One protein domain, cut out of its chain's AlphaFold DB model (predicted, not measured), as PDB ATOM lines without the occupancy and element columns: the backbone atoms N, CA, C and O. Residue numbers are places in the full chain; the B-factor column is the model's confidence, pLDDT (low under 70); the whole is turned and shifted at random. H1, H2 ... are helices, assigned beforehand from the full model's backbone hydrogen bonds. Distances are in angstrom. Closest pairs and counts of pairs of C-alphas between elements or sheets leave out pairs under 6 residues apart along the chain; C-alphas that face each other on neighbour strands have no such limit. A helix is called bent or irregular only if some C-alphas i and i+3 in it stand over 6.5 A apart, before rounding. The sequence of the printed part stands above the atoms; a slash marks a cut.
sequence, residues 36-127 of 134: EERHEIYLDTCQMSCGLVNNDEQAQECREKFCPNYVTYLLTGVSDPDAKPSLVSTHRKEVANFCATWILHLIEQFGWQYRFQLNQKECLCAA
ATOM      1  N   GLU A  36      17.555  27.227  18.712       81.38
ATOM      2  CA  GLU A  36      16.294  27.544  18.033       81.38
ATOM      3  C   GLU A  36      15.185  27.881  19.037       81.38
ATOM      4  O   GLU A  36      14.599  28.953  18.971       81.38
ATOM      5  N   GLU A  37      15.012  27.055  20.067       81.50
ATOM      6  CA  GLU A  37      14.039  27.289  21.143       81.50
ATOM      7  C   GLU A  37      14.336  28.579  21.923       81.50
ATOM      8  O   GLU A  37      13.439  29.349  22.258       81.50
ATOM      9  N   ARG A  38      15.619  28.885  22.165       79.56
ATOM     10  CA  ARG A  38      16.007  30.182  22.730       79.56
ATOM     11  C   ARG A  38      15.671  31.324  21.784       79.56
ATOM     12  O   ARG A  38      15.221  32.360  22.253       79.56
ATOM     13  N   HIS A  39      15.888  31.165  20.484       84.56
ATOM     14  CA  HIS A  39      15.542  32.202  19.520       84.56
ATOM     15  C   HIS A  39      14.041  32.515  19.544       84.56
ATOM     16  O   HIS A  39      13.677  33.683  19.665       84.56
ATOM     17  N   GLU A  40      13.196  31.486  19.523       87.50
ATOM     18  CA  GLU A  40      11.737  31.619  19.591       87.50
ATOM     19  C   GLU A  40      11.289  32.305  20.885       87.50
ATOM     20  O   GLU A  40      10.607  33.324  20.834       87.50
ATOM     21  N   ILE A  41      11.762  31.838  22.048       86.81
ATOM     22  CA  ILE A  41      11.391  32.441  23.337       86.81
ATOM     23  C   ILE A  41      11.813  33.916  23.403       86.81
ATOM     24  O   ILE A  41      11.047  34.767  23.858       86.81
ATOM     25  N   TYR A  42      13.025  34.256  22.958       86.44
ATOM     26  CA  TYR A  42      13.485  35.648  22.950       86.44
ATOM     27  C   TYR A  42      12.645  36.523  22.011       86.44
ATOM     28  O   TYR A  42      12.344  37.668  22.358       86.44
ATOM     29  N   LEU A  43      12.256  35.996  20.848       88.69
ATOM     30  CA  LEU A  43      11.425  36.703  19.881       88.69
ATOM     31  C   LEU A  43      10.011  36.941  20.408       88.69
ATOM     32  O   LEU A  43       9.563  38.089  20.430       88.69
ATOM     33  N   ASP A  44       9.356  35.899  20.904       89.38
ATOM     34  CA  ASP A  44       7.992  35.970  21.421       89.38
ATOM     35  C   ASP A  44       7.898  36.931  22.608       89.38
ATOM     36  O   ASP A  44       7.040  37.813  22.651       89.38
ATOM     37  N   THR A  45       8.831  36.830  23.557       87.81
ATOM     38  CA  THR A  45       8.846  37.699  24.743       87.81
ATOM     39  C   THR A  45       9.131  39.166  24.398       87.81
ATOM     40  O   THR A  45       8.549  40.076  25.003       87.81
ATOM     41  N   CYS A  46       9.955  39.422  23.377       85.94
ATOM     42  CA  CYS A  46      10.137  40.765  22.831       85.94
ATOM     43  C   CYS A  46       8.838  41.288  22.195       85.94
ATOM     44  O   CYS A  46       8.401  42.403  22.492       85.94
ATOM     45  N   GLN A  47       8.178  40.479  21.360       87.62
ATOM     46  CA  GLN A  47       6.949  40.870  20.666       87.62
ATOM     47  C   GLN A  47       5.779  41.113  21.628       87.62
ATOM     48  O   GLN A  47       4.997  42.043  21.411       87.62
ATOM     49  N   MET A  48       5.681  40.347  22.719       85.12
ATOM     50  CA  MET A  48       4.721  40.607  23.799       85.12
ATOM     51  C   MET A  48       4.964  41.973  24.446       85.12
ATOM     52  O   MET A  48       4.023  42.731  24.680       85.12
ATOM     53  N   SER A  49       6.232  42.333  24.660       84.31
ATOM     54  CA  SER A  49       6.614  43.625  25.243       84.31
ATOM     55  C   SER A  49       6.252  44.805  24.332       84.31
ATOM     56  O   SER A  49       5.935  45.890  24.824       84.31
ATOM     57  N   CYS A  50       6.186  44.597  23.010       82.56
ATOM     58  CA  CYS A  50       5.678  45.594  22.060       82.56
ATOM     59  C   CYS A  50       4.184  45.914  22.247       82.56
ATOM     60  O   CYS A  50       3.725  46.949  21.771       82.56
ATOM     61  N   GLY A  51       3.417  45.072  22.952       78.06
ATOM     62  CA  GLY A  51       2.022  45.354  23.314       78.06
ATOM     63  C   GLY A  51       1.853  46.525  24.291       78.06
ATOM     64  O   GLY A  51       0.741  47.001  24.484       78.06
ATOM     65  N   LEU A  52       2.948  47.008  24.890       75.44
ATOM     66  CA  LEU A  52       2.970  48.181  25.770       75.44
ATOM     67  C   LEU A  52       3.251  49.498  25.033       75.44
ATOM     68  O   LEU A  52       3.348  50.548  25.669       75.44
ATOM     69  N   VAL A  53       3.420  49.451  23.711       71.69
ATOM     70  CA  VAL A  53       3.617  50.641  22.881       71.69
ATOM     71  C   VAL A  53       2.271  51.340  22.676       71.69
ATOM     72  O   VAL A  53       1.266  50.707  22.371       71.69
ATOM     73  N   ASN A  54       2.255  52.662  22.855       67.75
ATOM     74  CA  ASN A  54       1.032  53.456  23.010       67.75
ATOM     75  C   ASN A  54       0.177  53.629  21.735       67.75
ATOM     76  O   ASN A  54      -0.884  54.249  21.814       67.75
ATOM     77  N   ASN A  55       0.598  53.117  20.573       78.62
ATOM     78  CA  ASN A  55      -0.242  53.060  19.375       78.62
ATOM     79  C   ASN A  55       0.035  51.798  18.531       78.62
ATOM     80  O   ASN A  55       1.117  51.213  18.607       78.62
ATOM     81  N   ASP A  56      -0.951  51.398  17.721       82.12
ATOM     82  CA  ASP A  56      -0.941  50.122  16.992       82.12
ATOM     83  C   ASP A  56       0.119  50.049  15.885       82.12
ATOM     84  O   ASP A  56       0.756  49.010  15.717       82.12
ATOM     85  N   GLU A  57       0.341  51.147  15.157       82.12
ATOM     86  CA  GLU A  57       1.309  51.223  14.053       82.12
ATOM     87  C   GLU A  57       2.740  51.041  14.574       82.12
ATOM     88  O   GLU A  57       3.516  50.229  14.076       82.12
ATOM     89  N   GLN A  58       3.059  51.717  15.671       77.12
ATOM     90  CA  GLN A  58       4.333  51.608  16.361       77.12
ATOM     91  C   GLN A  58       4.497  50.242  17.037       77.12
ATOM     92  O   GLN A  58       5.564  49.632  16.974       77.12
ATOM     93  N   ALA A  59       3.442  49.706  17.650       81.12
ATOM     94  CA  ALA A  59       3.471  48.352  18.192       81.12
ATOM     95  C   ALA A  59       3.739  47.311  17.088       81.12
ATOM     96  O   ALA A  59       4.456  46.335  17.316       81.12
ATOM     97  N   GLN A  60       3.209  47.529  15.881       84.50
ATOM     98  CA  GLN A  60       3.455  46.678  14.722       84.50
ATOM     99  C   GLN A  60       4.896  46.798  14.213       84.50
ATOM    100  O   GLN A  60       5.557  45.773  14.053       84.50
ATOM    101  N   GLU A  61       5.438  48.009  14.061       81.56
ATOM    102  CA  GLU A  61       6.849  48.190  13.689       81.56
ATOM    103  C   GLU A  61       7.809  47.570  14.715       81.56
ATOM    104  O   GLU A  61       8.827  46.977  14.352       81.56
ATOM    105  N   CYS A  62       7.460  47.649  16.000       81.12
ATOM    106  CA  CYS A  62       8.199  46.991  17.067       81.12
ATOM    107  C   CYS A  62       8.229  45.463  16.874       81.12
ATOM    108  O   CYS A  62       9.297  44.848  16.922       81.12
ATOM    109  N   ARG A  63       7.072  44.845  16.591       86.69
ATOM    110  CA  ARG A  63       6.954  43.389  16.403       86.69
ATOM    111  C   ARG A  63       7.650  42.886  15.142       86.69
ATOM    112  O   ARG A  63       8.302  41.846  15.188       86.69
ATOM    113  N   GLU A  64       7.500  43.612  14.037       86.12
ATOM    114  CA  GLU A  64       7.920  43.158  12.707       86.12
ATOM    115  C   GLU A  64       9.359  43.546  12.361       86.12
ATOM    116  O   GLU A  64      10.021  42.829  11.616       86.12
ATOM    117  N   LYS A  65       9.862  44.670  12.889       81.69
ATOM    118  CA  LYS A  65      11.195  45.192  12.544       81.69
ATOM    119  C   LYS A  65      12.146  45.171  13.731       81.69
ATOM    120  O   LYS A  65      13.274  44.704  13.590       81.69
ATOM    121  N   PHE A  66      11.733  45.680  14.891       80.69
ATOM    122  CA  PHE A  66      12.633  45.799  16.044       80.69
ATOM    123  C   PHE A  66      12.973  44.445  16.662       80.69
ATOM    124  O   PHE A  66      14.150  44.104  16.748       80.69
ATOM    125  N   CYS A  67      11.970  43.657  17.051       83.69
ATOM    126  CA  CYS A  67      12.202  42.409  17.776       83.69
ATOM    127  C   CYS A  67      13.058  41.382  17.018       83.69
ATOM    128  O   CYS A  67      14.039  40.919  17.602       83.69
ATOM    129  N   PRO A  68      12.801  41.070  15.731       85.25
ATOM    130  CA  PRO A  68      13.632  40.121  14.987       85.25
ATOM    131  C   PRO A  68      15.101  40.551  14.908       85.25
ATOM    132  O   PRO A  68      16.011  39.748  15.126       85.25
ATOM    133  N   ASN A  69      15.341  41.840  14.662       79.94
ATOM    134  CA  ASN A  69      16.693  42.383  14.559       79.94
ATOM    135  C   ASN A  69      17.404  42.413  15.907       79.94
ATOM    136  O   ASN A  69      18.573  42.037  15.999       79.94
ATOM    137  N   TYR A  70      16.706  42.822  16.965       78.06
ATOM    138  CA  TYR A  70      17.317  42.915  18.279       78.06
ATOM    139  C   TYR A  70      17.632  41.538  18.870       78.06
ATOM    140  O   TYR A  70      18.712  41.340  19.420       78.06
ATOM    141  N   VAL A  71      16.748  40.554  18.690       82.94
ATOM    142  CA  VAL A  71      16.985  39.167  19.118       82.94
ATOM    143  C   VAL A  71      18.157  38.557  18.352       82.94
ATOM    144  O   VAL A  71      19.034  37.938  18.955       82.94
ATOM    145  N   THR A  72      18.231  38.791  17.040       80.56
ATOM    146  CA  THR A  72      19.375  38.365  16.222       80.56
ATOM    147  C   THR A  72      20.676  38.978  16.736       80.56
ATOM    148  O   THR A  72      21.651  38.252  16.942       80.56
ATOM    149  N   TYR A  73      20.682  40.279  17.036       77.12
ATOM    150  CA  TYR A  73      21.834  40.955  17.626       77.12
ATOM    151  C   TYR A  73      22.222  40.373  18.990       77.12
ATOM    152  O   TYR A  73      23.396  40.088  19.210       77.12
ATOM    153  N   LEU A  74      21.266  40.135  19.888       75.94
ATOM    154  CA  LEU A  74      21.537  39.557  21.208       75.94
ATOM    155  C   LEU A  74      22.180  38.167  21.121       75.94
ATOM    156  O   LEU A  74      23.063  37.845  21.914       75.94
ATOM    157  N   LEU A  75      21.742  37.344  20.168       77.50
ATOM    158  CA  LEU A  75      22.203  35.960  20.041       77.50
ATOM    159  C   LEU A  75      23.505  35.825  19.245       77.50
ATOM    160  O   LEU A  75      24.286  34.911  19.504       77.50
ATOM    161  N   THR A  76      23.744  36.711  18.277       76.50
ATOM    162  CA  THR A  76      24.865  36.587  17.325       76.50
ATOM    163  C   THR A  76      25.912  37.691  17.459       76.50
ATOM    164  O   THR A  76      27.023  37.555  16.950       76.50
ATOM    165  N   GLY A  77      25.578  38.795  18.128       71.50
ATOM    166  CA  GLY A  77      26.361  40.030  18.138       71.50
ATOM    167  C   GLY A  77      26.305  40.816  16.823       71.50
ATOM    168  O   GLY A  77      27.011  41.817  16.696       71.50
ATOM    169  N   VAL A  78      25.502  40.377  15.847       70.62
ATOM    170  CA  VAL A  78      25.366  40.996  14.523       70.62
ATOM    171  C   VAL A  78      23.982  41.626  14.401       70.62
ATOM    172  O   VAL A  78      22.968  40.951  14.551       70.62
ATOM    173  N   SER A  79      23.941  42.928  14.128       65.06
ATOM    174  CA  SER A  79      22.721  43.639  13.742       65.06
ATOM    175  C   SER A  79      22.684  43.802  12.226       65.06
ATOM    176  O   SER A  79      23.727  44.053  11.618       65.06
ATOM    177  N   ASP A  80      21.499  43.727  11.630       65.44
ATOM    178  CA  ASP A  80      21.301  44.163  10.249       65.44
ATOM    179  C   ASP A  80      21.618  45.678  10.154       65.44
ATOM    180  O   ASP A  80      21.024  46.470  10.890       65.44
ATOM    181  N   PRO A  81      22.592  46.098   9.325       58.94
ATOM    182  CA  PRO A  81      22.982  47.502   9.196       58.94
ATOM    183  C   PRO A  81      21.918  48.370   8.507       58.94
ATOM    184  O   PRO A  81      21.911  49.588   8.703       58.94
ATOM    185  N   ASP A  82      21.029  47.765   7.717       62.41
ATOM    186  CA  ASP A  82      19.937  48.449   7.019       62.41
ATOM    187  C   ASP A  82      18.657  48.480   7.855       62.41
ATOM    188  O   ASP A  82      17.769  49.317   7.644       62.41
ATOM    189  N   ALA A  83      18.588  47.622   8.869       60.59
ATOM    190  CA  ALA A  83      17.586  47.722   9.897       60.59
ATOM    191  C   ALA A  83      17.814  49.026  10.679       60.59
ATOM    192  O   ALA A  83      18.702  49.156  11.519       60.59
ATOM    193  N   LYS A  84      16.929  50.001  10.449       58.94
ATOM    194  CA  LYS A  84      16.728  51.169  11.322       58.94
ATOM    195  C   LYS A  84      15.517  50.973  12.240       58.94
ATOM    196  O   LYS A  84      14.620  51.818  12.217       58.94
ATOM    197  N   PRO A  85      15.395  49.869  12.999       55.06
ATOM    198  CA  PRO A  85      14.313  49.771  13.941       55.06
ATOM    199  C   PRO A  85      14.603  50.782  15.047       55.06
ATOM    200  O   PRO A  85      15.721  50.870  15.541       55.06
ATOM    201  N   SER A  86      13.607  51.572  15.417       58.56
ATOM    202  CA  SER A  86      13.625  52.296  16.681       58.56
ATOM    203  C   SER A  86      12.778  51.497  17.652       58.56
ATOM    204  O   SER A  86      11.684  51.079  17.276       58.56
ATOM    205  N   LEU A  87      13.209  51.332  18.908       61.53
ATOM    206  CA  LEU A  87      12.202  51.145  19.949       61.53
ATOM    207  C   LEU A  87      11.330  52.401  19.887       61.53
ATOM    208  O   LEU A  87      11.850  53.518  19.892       61.53
ATOM    209  N   VAL A  88      10.031  52.228  19.683       56.31
ATOM    210  CA  VAL A  88       9.233  53.233  18.964       56.31
ATOM    211  C   VAL A  88       8.906  54.485  19.793       56.31
ATOM    212  O   VAL A  88       8.284  55.435  19.327       56.31
ATOM    213  N   SER A  89       9.439  54.537  21.012       58.69
ATOM    214  CA  SER A  89       9.365  55.680  21.900       58.69
ATOM    215  C   SER A  89      10.748  56.181  22.299       58.69
ATOM    216  O   SER A  89      11.582  55.438  22.818       58.69
ATOM    217  N   THR A  90      10.964  57.486  22.142       60.34
ATOM    218  CA  THR A  90      12.099  58.201  22.744       60.34
ATOM    219  C   THR A  90      11.857  58.500  24.230       60.34
ATOM    220  O   THR A  90      12.755  58.977  24.931       60.34
ATOM    221  N   HIS A  91      10.657  58.209  24.752       68.12
ATOM    222  CA  HIS A  91      10.326  58.421  26.152       68.12
ATOM    223  C   HIS A  91      10.915  57.314  27.025       68.12
ATOM    224  O   HIS A  91      10.490  56.159  27.027       68.12
ATOM    225  N   ARG A  92      11.858  57.715  27.879       68.81
ATOM    226  CA  ARG A  92      12.595  56.836  28.797       68.81
ATOM    227  C   ARG A  92      11.713  55.905  29.641       68.81
ATOM    228  O   ARG A  92      12.143  54.803  29.966       68.81
ATOM    229  N   LYS A  93      10.507  56.346  30.022       73.56
ATOM    230  CA  LYS A  93       9.566  55.563  30.841       73.56
ATOM    231  C   LYS A  93       8.966  54.386  30.069       73.56
ATOM    232  O   LYS A  93       8.862  53.298  30.620       73.56
ATOM    233  N   GLU A  94       8.608  54.592  28.808       74.06
ATOM    234  CA  GLU A  94       8.039  53.543  27.954       74.06
ATOM    235  C   GLU A  94       9.099  52.500  27.616       74.06
ATOM    236  O   GLU A  94       8.848  51.304  27.724       74.06
ATOM    237  N   VAL A  95      10.328  52.953  27.359       74.25
ATOM    238  CA  VAL A  95      11.472  52.058  27.165       74.25
ATOM    239  C   VAL A  95      11.768  51.245  28.430       74.25
ATOM    240  O   VAL A  95      12.016  50.046  28.358       74.25
ATOM    241  N   ALA A  96      11.719  51.875  29.610       74.81
ATOM    242  CA  ALA A  96      11.907  51.170  30.876       74.81
ATOM    243  C   ALA A  96      10.842  50.084  31.090       74.81
ATOM    244  O   ALA A  96      11.186  48.971  31.479       74.81
ATOM    245  N   ASN A  97       9.576  50.402  30.809       77.38
ATOM    246  CA  ASN A  97       8.470  49.455  30.927       77.38
ATOM    247  C   ASN A  97       8.625  48.291  29.945       77.38
ATOM    248  O   ASN A  97       8.502  47.144  30.357       77.38
ATOM    249  N   PHE A  98       8.975  48.580  28.691       81.06
ATOM    250  CA  PHE A  98       9.267  47.561  27.685       81.06
ATOM    251  C   PHE A  98      10.353  46.585  28.166       81.06
ATOM    252  O   PHE A  98      10.120  45.379  28.211       81.06
ATOM    253  N   CYS A  99      11.519  47.090  28.593       78.12
ATOM    254  CA  CYS A  99      12.616  46.224  29.045       78.12
ATOM    255  C   CYS A  99      12.251  45.435  30.303       78.12
ATOM    256  O   CYS A  99      12.637  44.277  30.433       78.12
ATOM    257  N   ALA A 100      11.528  46.055  31.240       79.31
ATOM    258  CA  ALA A 100      11.104  45.388  32.464       79.31
ATOM    259  C   ALA A 100      10.157  44.221  32.158       79.31
ATOM    260  O   ALA A 100      10.371  43.121  32.660       79.31
ATOM    261  N   THR A 101       9.159  44.440  31.301       83.06
ATOM    262  CA  THR A 101       8.218  43.399  30.874       83.06
ATOM    263  C   THR A 101       8.925  42.265  30.154       83.06
ATOM    264  O   THR A 101       8.679  41.101  30.460       83.06
ATOM    265  N   TRP A 102       9.876  42.584  29.281       84.94
ATOM    266  CA  TRP A 102      10.634  41.552  28.598       84.94
ATOM    267  C   TRP A 102      11.462  40.695  29.560       84.94
ATOM    268  O   TRP A 102      11.390  39.469  29.511       84.94
ATOM    269  N   ILE A 103      12.202  41.322  30.480       80.50
ATOM    270  CA  ILE A 103      12.998  40.605  31.485       80.50
ATOM    271  C   ILE A 103      12.107  39.710  32.350       80.50
ATOM    272  O   ILE A 103      12.477  38.569  32.619       80.50
ATOM    273  N   LEU A 104      10.938  40.202  32.770       81.88
ATOM    274  CA  LEU A 104       9.992  39.411  33.556       81.88
ATOM    275  C   LEU A 104       9.542  38.163  32.792       81.88
ATOM    276  O   LEU A 104       9.624  37.067  33.338       81.88
ATOM    277  N   HIS A 105       9.168  38.299  31.520       83.56
ATOM    278  CA  HIS A 105       8.762  37.148  30.716       83.56
ATOM    279  C   HIS A 105       9.915  36.180  30.426       83.56
ATOM    280  O   HIS A 105       9.719  34.969  30.453       83.56
ATOM    281  N   LEU A 106      11.140  36.668  30.221       83.06
ATOM    282  CA  LEU A 106      12.310  35.792  30.088       83.06
ATOM    283  C   LEU A 106      12.565  34.985  31.369       83.06
ATOM    284  O   LEU A 106      12.875  33.797  31.301       83.06
ATOM    285  N   ILE A 107      12.392  35.604  32.539       80.81
ATOM    286  CA  ILE A 107      12.483  34.916  33.832       80.81
ATOM    287  C   ILE A 107      11.367  33.879  33.985       80.81
ATOM    288  O   ILE A 107      11.622  32.804  34.522       80.81
ATOM    289  N   GLU A 108      10.152  34.163  33.518       83.12
ATOM    290  CA  GLU A 108       9.051  33.192  33.528       83.12
ATOM    291  C   GLU A 108       9.357  31.969  32.652       83.12
ATOM    292  O   GLU A 108       9.103  30.845  33.077       83.12
ATOM    293  N   GLN A 109       9.937  32.174  31.465       83.44
ATOM    294  CA  GLN A 109      10.212  31.096  30.507       83.44
ATOM    295  C   GLN A 109      11.449  30.261  30.873       83.44
ATOM    296  O   GLN A 109      11.434  29.038  30.760       83.44
ATOM    297  N   PHE A 110      12.526  30.894  31.341       80.88
ATOM    298  CA  PHE A 110      13.806  30.218  31.604       80.88
ATOM    299  C   PHE A 110      14.109  29.999  33.097       80.88
ATOM    300  O   PHE A 110      15.043  29.273  33.458       80.88
ATOM    301  N   GLY A 111      13.339  30.630  33.980       74.50
ATOM    302  CA  GLY A 111      13.568  30.646  35.419       74.50
ATOM    303  C   GLY A 111      14.605  31.682  35.873       74.50
ATOM    304  O   GLY A 111      15.496  32.106  35.139       74.50
ATOM    305  N   TRP A 112      14.534  32.040  37.158       67.94
ATOM    306  CA  TRP A 112      15.407  33.026  37.827       67.94
ATOM    307  C   TRP A 112      16.903  32.688  37.812       67.94
ATOM    308  O   TRP A 112      17.747  33.556  38.035       67.94
ATOM    309  N   GLN A 113      17.242  31.420  37.589       59.53
ATOM    310  CA  GLN A 113      18.621  30.939  37.510       59.53
ATOM    311  C   GLN A 113      19.341  31.386  36.232       59.53
ATOM    312  O   GLN A 113      20.573  31.379  36.186       59.53
ATOM    313  N   TYR A 114      18.590  31.802  35.212       62.31
ATOM    314  CA  TYR A 114      19.147  32.317  33.975       62.31
ATOM    315  C   TYR A 114      19.450  33.812  34.134       62.31
ATOM    316  O   TYR A 114      18.571  34.634  34.392       62.31
ATOM    317  N   ARG A 115      20.731  34.183  34.028       59.81
ATOM    318  CA  ARG A 115      21.146  35.589  34.110       59.81
ATOM    319  C   ARG A 115      20.889  36.276  32.774       59.81
ATOM    320  O   ARG A 115      21.667  36.109  31.839       59.81
ATOM    321  N   PHE A 116      19.848  37.097  32.716       65.69
ATOM    322  CA  PHE A 116      19.610  38.006  31.596       65.69
ATOM    323  C   PHE A 116      20.372  39.307  31.818       65.69
ATOM    324  O   PHE A 116      20.128  40.024  32.787       65.69
ATOM    325  N   GLN A 117      21.309  39.615  30.925       57.59
ATOM    326  CA  GLN A 117      21.889  40.949  30.830       57.59
ATOM    327  C   GLN A 117      21.173  41.676  29.699       57.59
ATOM    328  O   GLN A 117      21.531  41.548  28.538       57.59
ATOM    329  N   LEU A 118      20.101  42.375  30.061       61.03
ATOM    330  CA  LEU A 118      19.454  43.370  29.218       61.03
ATOM    331  C   LEU A 118      19.719  44.715  29.883       61.03
ATOM    332  O   LEU A 118      19.032  45.101  30.832       61.03
ATOM    333  N   ASN A 119      20.770  45.413  29.461       58.31
ATOM    334  CA  ASN A 119      20.981  46.770  29.937       58.31
ATOM    335  C   ASN A 119      19.896  47.675  29.335       58.31
ATOM    336  O   ASN A 119      19.610  47.617  28.142       58.31
ATOM    337  N   GLN A 120      19.325  48.574  30.138       57.66
ATOM    338  CA  GLN A 120      18.391  49.589  29.643       57.66
ATOM    339  C   GLN A 120      19.007  50.420  28.504       57.66
ATOM    340  O   GLN A 120      18.295  50.841  27.596       57.66
ATOM    341  N   LYS A 121      20.335  50.621  28.531       57.53
ATOM    342  CA  LYS A 121      21.075  51.154  27.386       57.53
ATOM    343  C   LYS A 121      20.932  50.224  26.183       57.53
ATOM    344  O   LYS A 121      20.400  50.684  25.193       57.53
ATOM    345  N   GLU A 122      21.289  48.943  26.266       58.06
ATOM    346  CA  GLU A 122      21.195  47.970  25.156       58.06
ATOM    347  C   GLU A 122      19.787  47.865  24.533       58.06
ATOM    348  O   GLU A 122      19.672  47.749  23.315       58.06
ATOM    349  N   CYS A 123      18.723  48.011  25.329       64.94
ATOM    350  CA  CYS A 123      17.361  48.152  24.801       64.94
ATOM    351  C   CYS A 123      17.167  49.432  23.957       64.94
ATOM    352  O   CYS A 123      16.536  49.396  22.905       64.94
ATOM    353  N   LEU A 124      17.671  50.581  24.434       55.41
ATOM    354  CA  LEU A 124      17.640  51.876  23.729       55.41
ATOM    355  C   LEU A 124      18.577  51.886  22.509       55.41
ATOM    356  O   LEU A 124      18.378  52.629  21.558       55.41
ATOM    357  N   CYS A 125      19.623  51.073  22.556       53.03
ATOM    358  CA  CYS A 125      20.719  51.004  21.608       53.03
ATOM    359  C   CYS A 125      20.352  50.372  20.273       53.03
ATOM    360  O   CYS A 125      20.788  50.839  19.220       53.03
ATOM    361  N   ALA A 126      19.496  49.355  20.318       50.25
ATOM    362  CA  ALA A 126      18.897  48.757  19.136       50.25
ATOM    363  C   ALA A 126      17.931  49.709  18.406       50.25
ATOM    364  O   ALA A 126      17.382  49.324  17.383       50.25
ATOM    365  N   ALA A 127      17.761  50.951  18.900       42.78
ATOM    366  CA  ALA A 127      16.987  52.019  18.277       42.78
ATOM    367  C   ALA A 127      17.782  52.926  17.304       42.78
ATOM    368  O   ALA A 127      17.285  53.960  16.856       42.78
TER     369      ALA A 127
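Overview. This is residues 36 to 127 of the 134 residues of the protein "Hypothetical protein" of Adineta steineri (UniProt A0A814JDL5). Bent H2 folds back along H1 as a helical hairpin; H3 packs on H1, and short H4 packs across H3 residues 95 to 99. The printed part has 92 residues, 63 of them in four named helices, H1 to H4 in order, with no named strand; the class is all helix. It is compact, radius of gyration of the C-alphas 12.2 A, spans 33 by 27 by 21 A.

Along the chain. Find H2, residues 56 to 76, assigned as one helix by hydrogen bonds but bent: C-alphas 64 and 67 are 6.7 A apart. Its arms are H2a, 56 to 64, and H2b, 67 to 76. H1, residues 36 to 52, runs 25.8 A from C-alpha 36 at (16.294, 27.544, 18.033). H3, residues 92 to 110, runs 26.8 A; H4, 120 to 125, ends at C-alpha 125 (20.719, 51.004, 21.608).

Arrangement. H2a touches H1 residues 46 to 52, closest C-alphas Arg 63 and Gln 47, 5.0 A, a shallow tilt of 12 degrees, opposite ways. H1 touches H3, closest C-alphas Ser 49 and Phe 98, 5.3 A. O i to N i+4 pairs are within hydrogen-bond range throughout H2a, H2b, H3 and H4, and 11 of 13 in H1.

Size, cuts and confidence. The printed part has no cut. Residues 77 to 91 form the long link. Look for pLDDT under 70 at 54, 79 to 92 and 112 to 127.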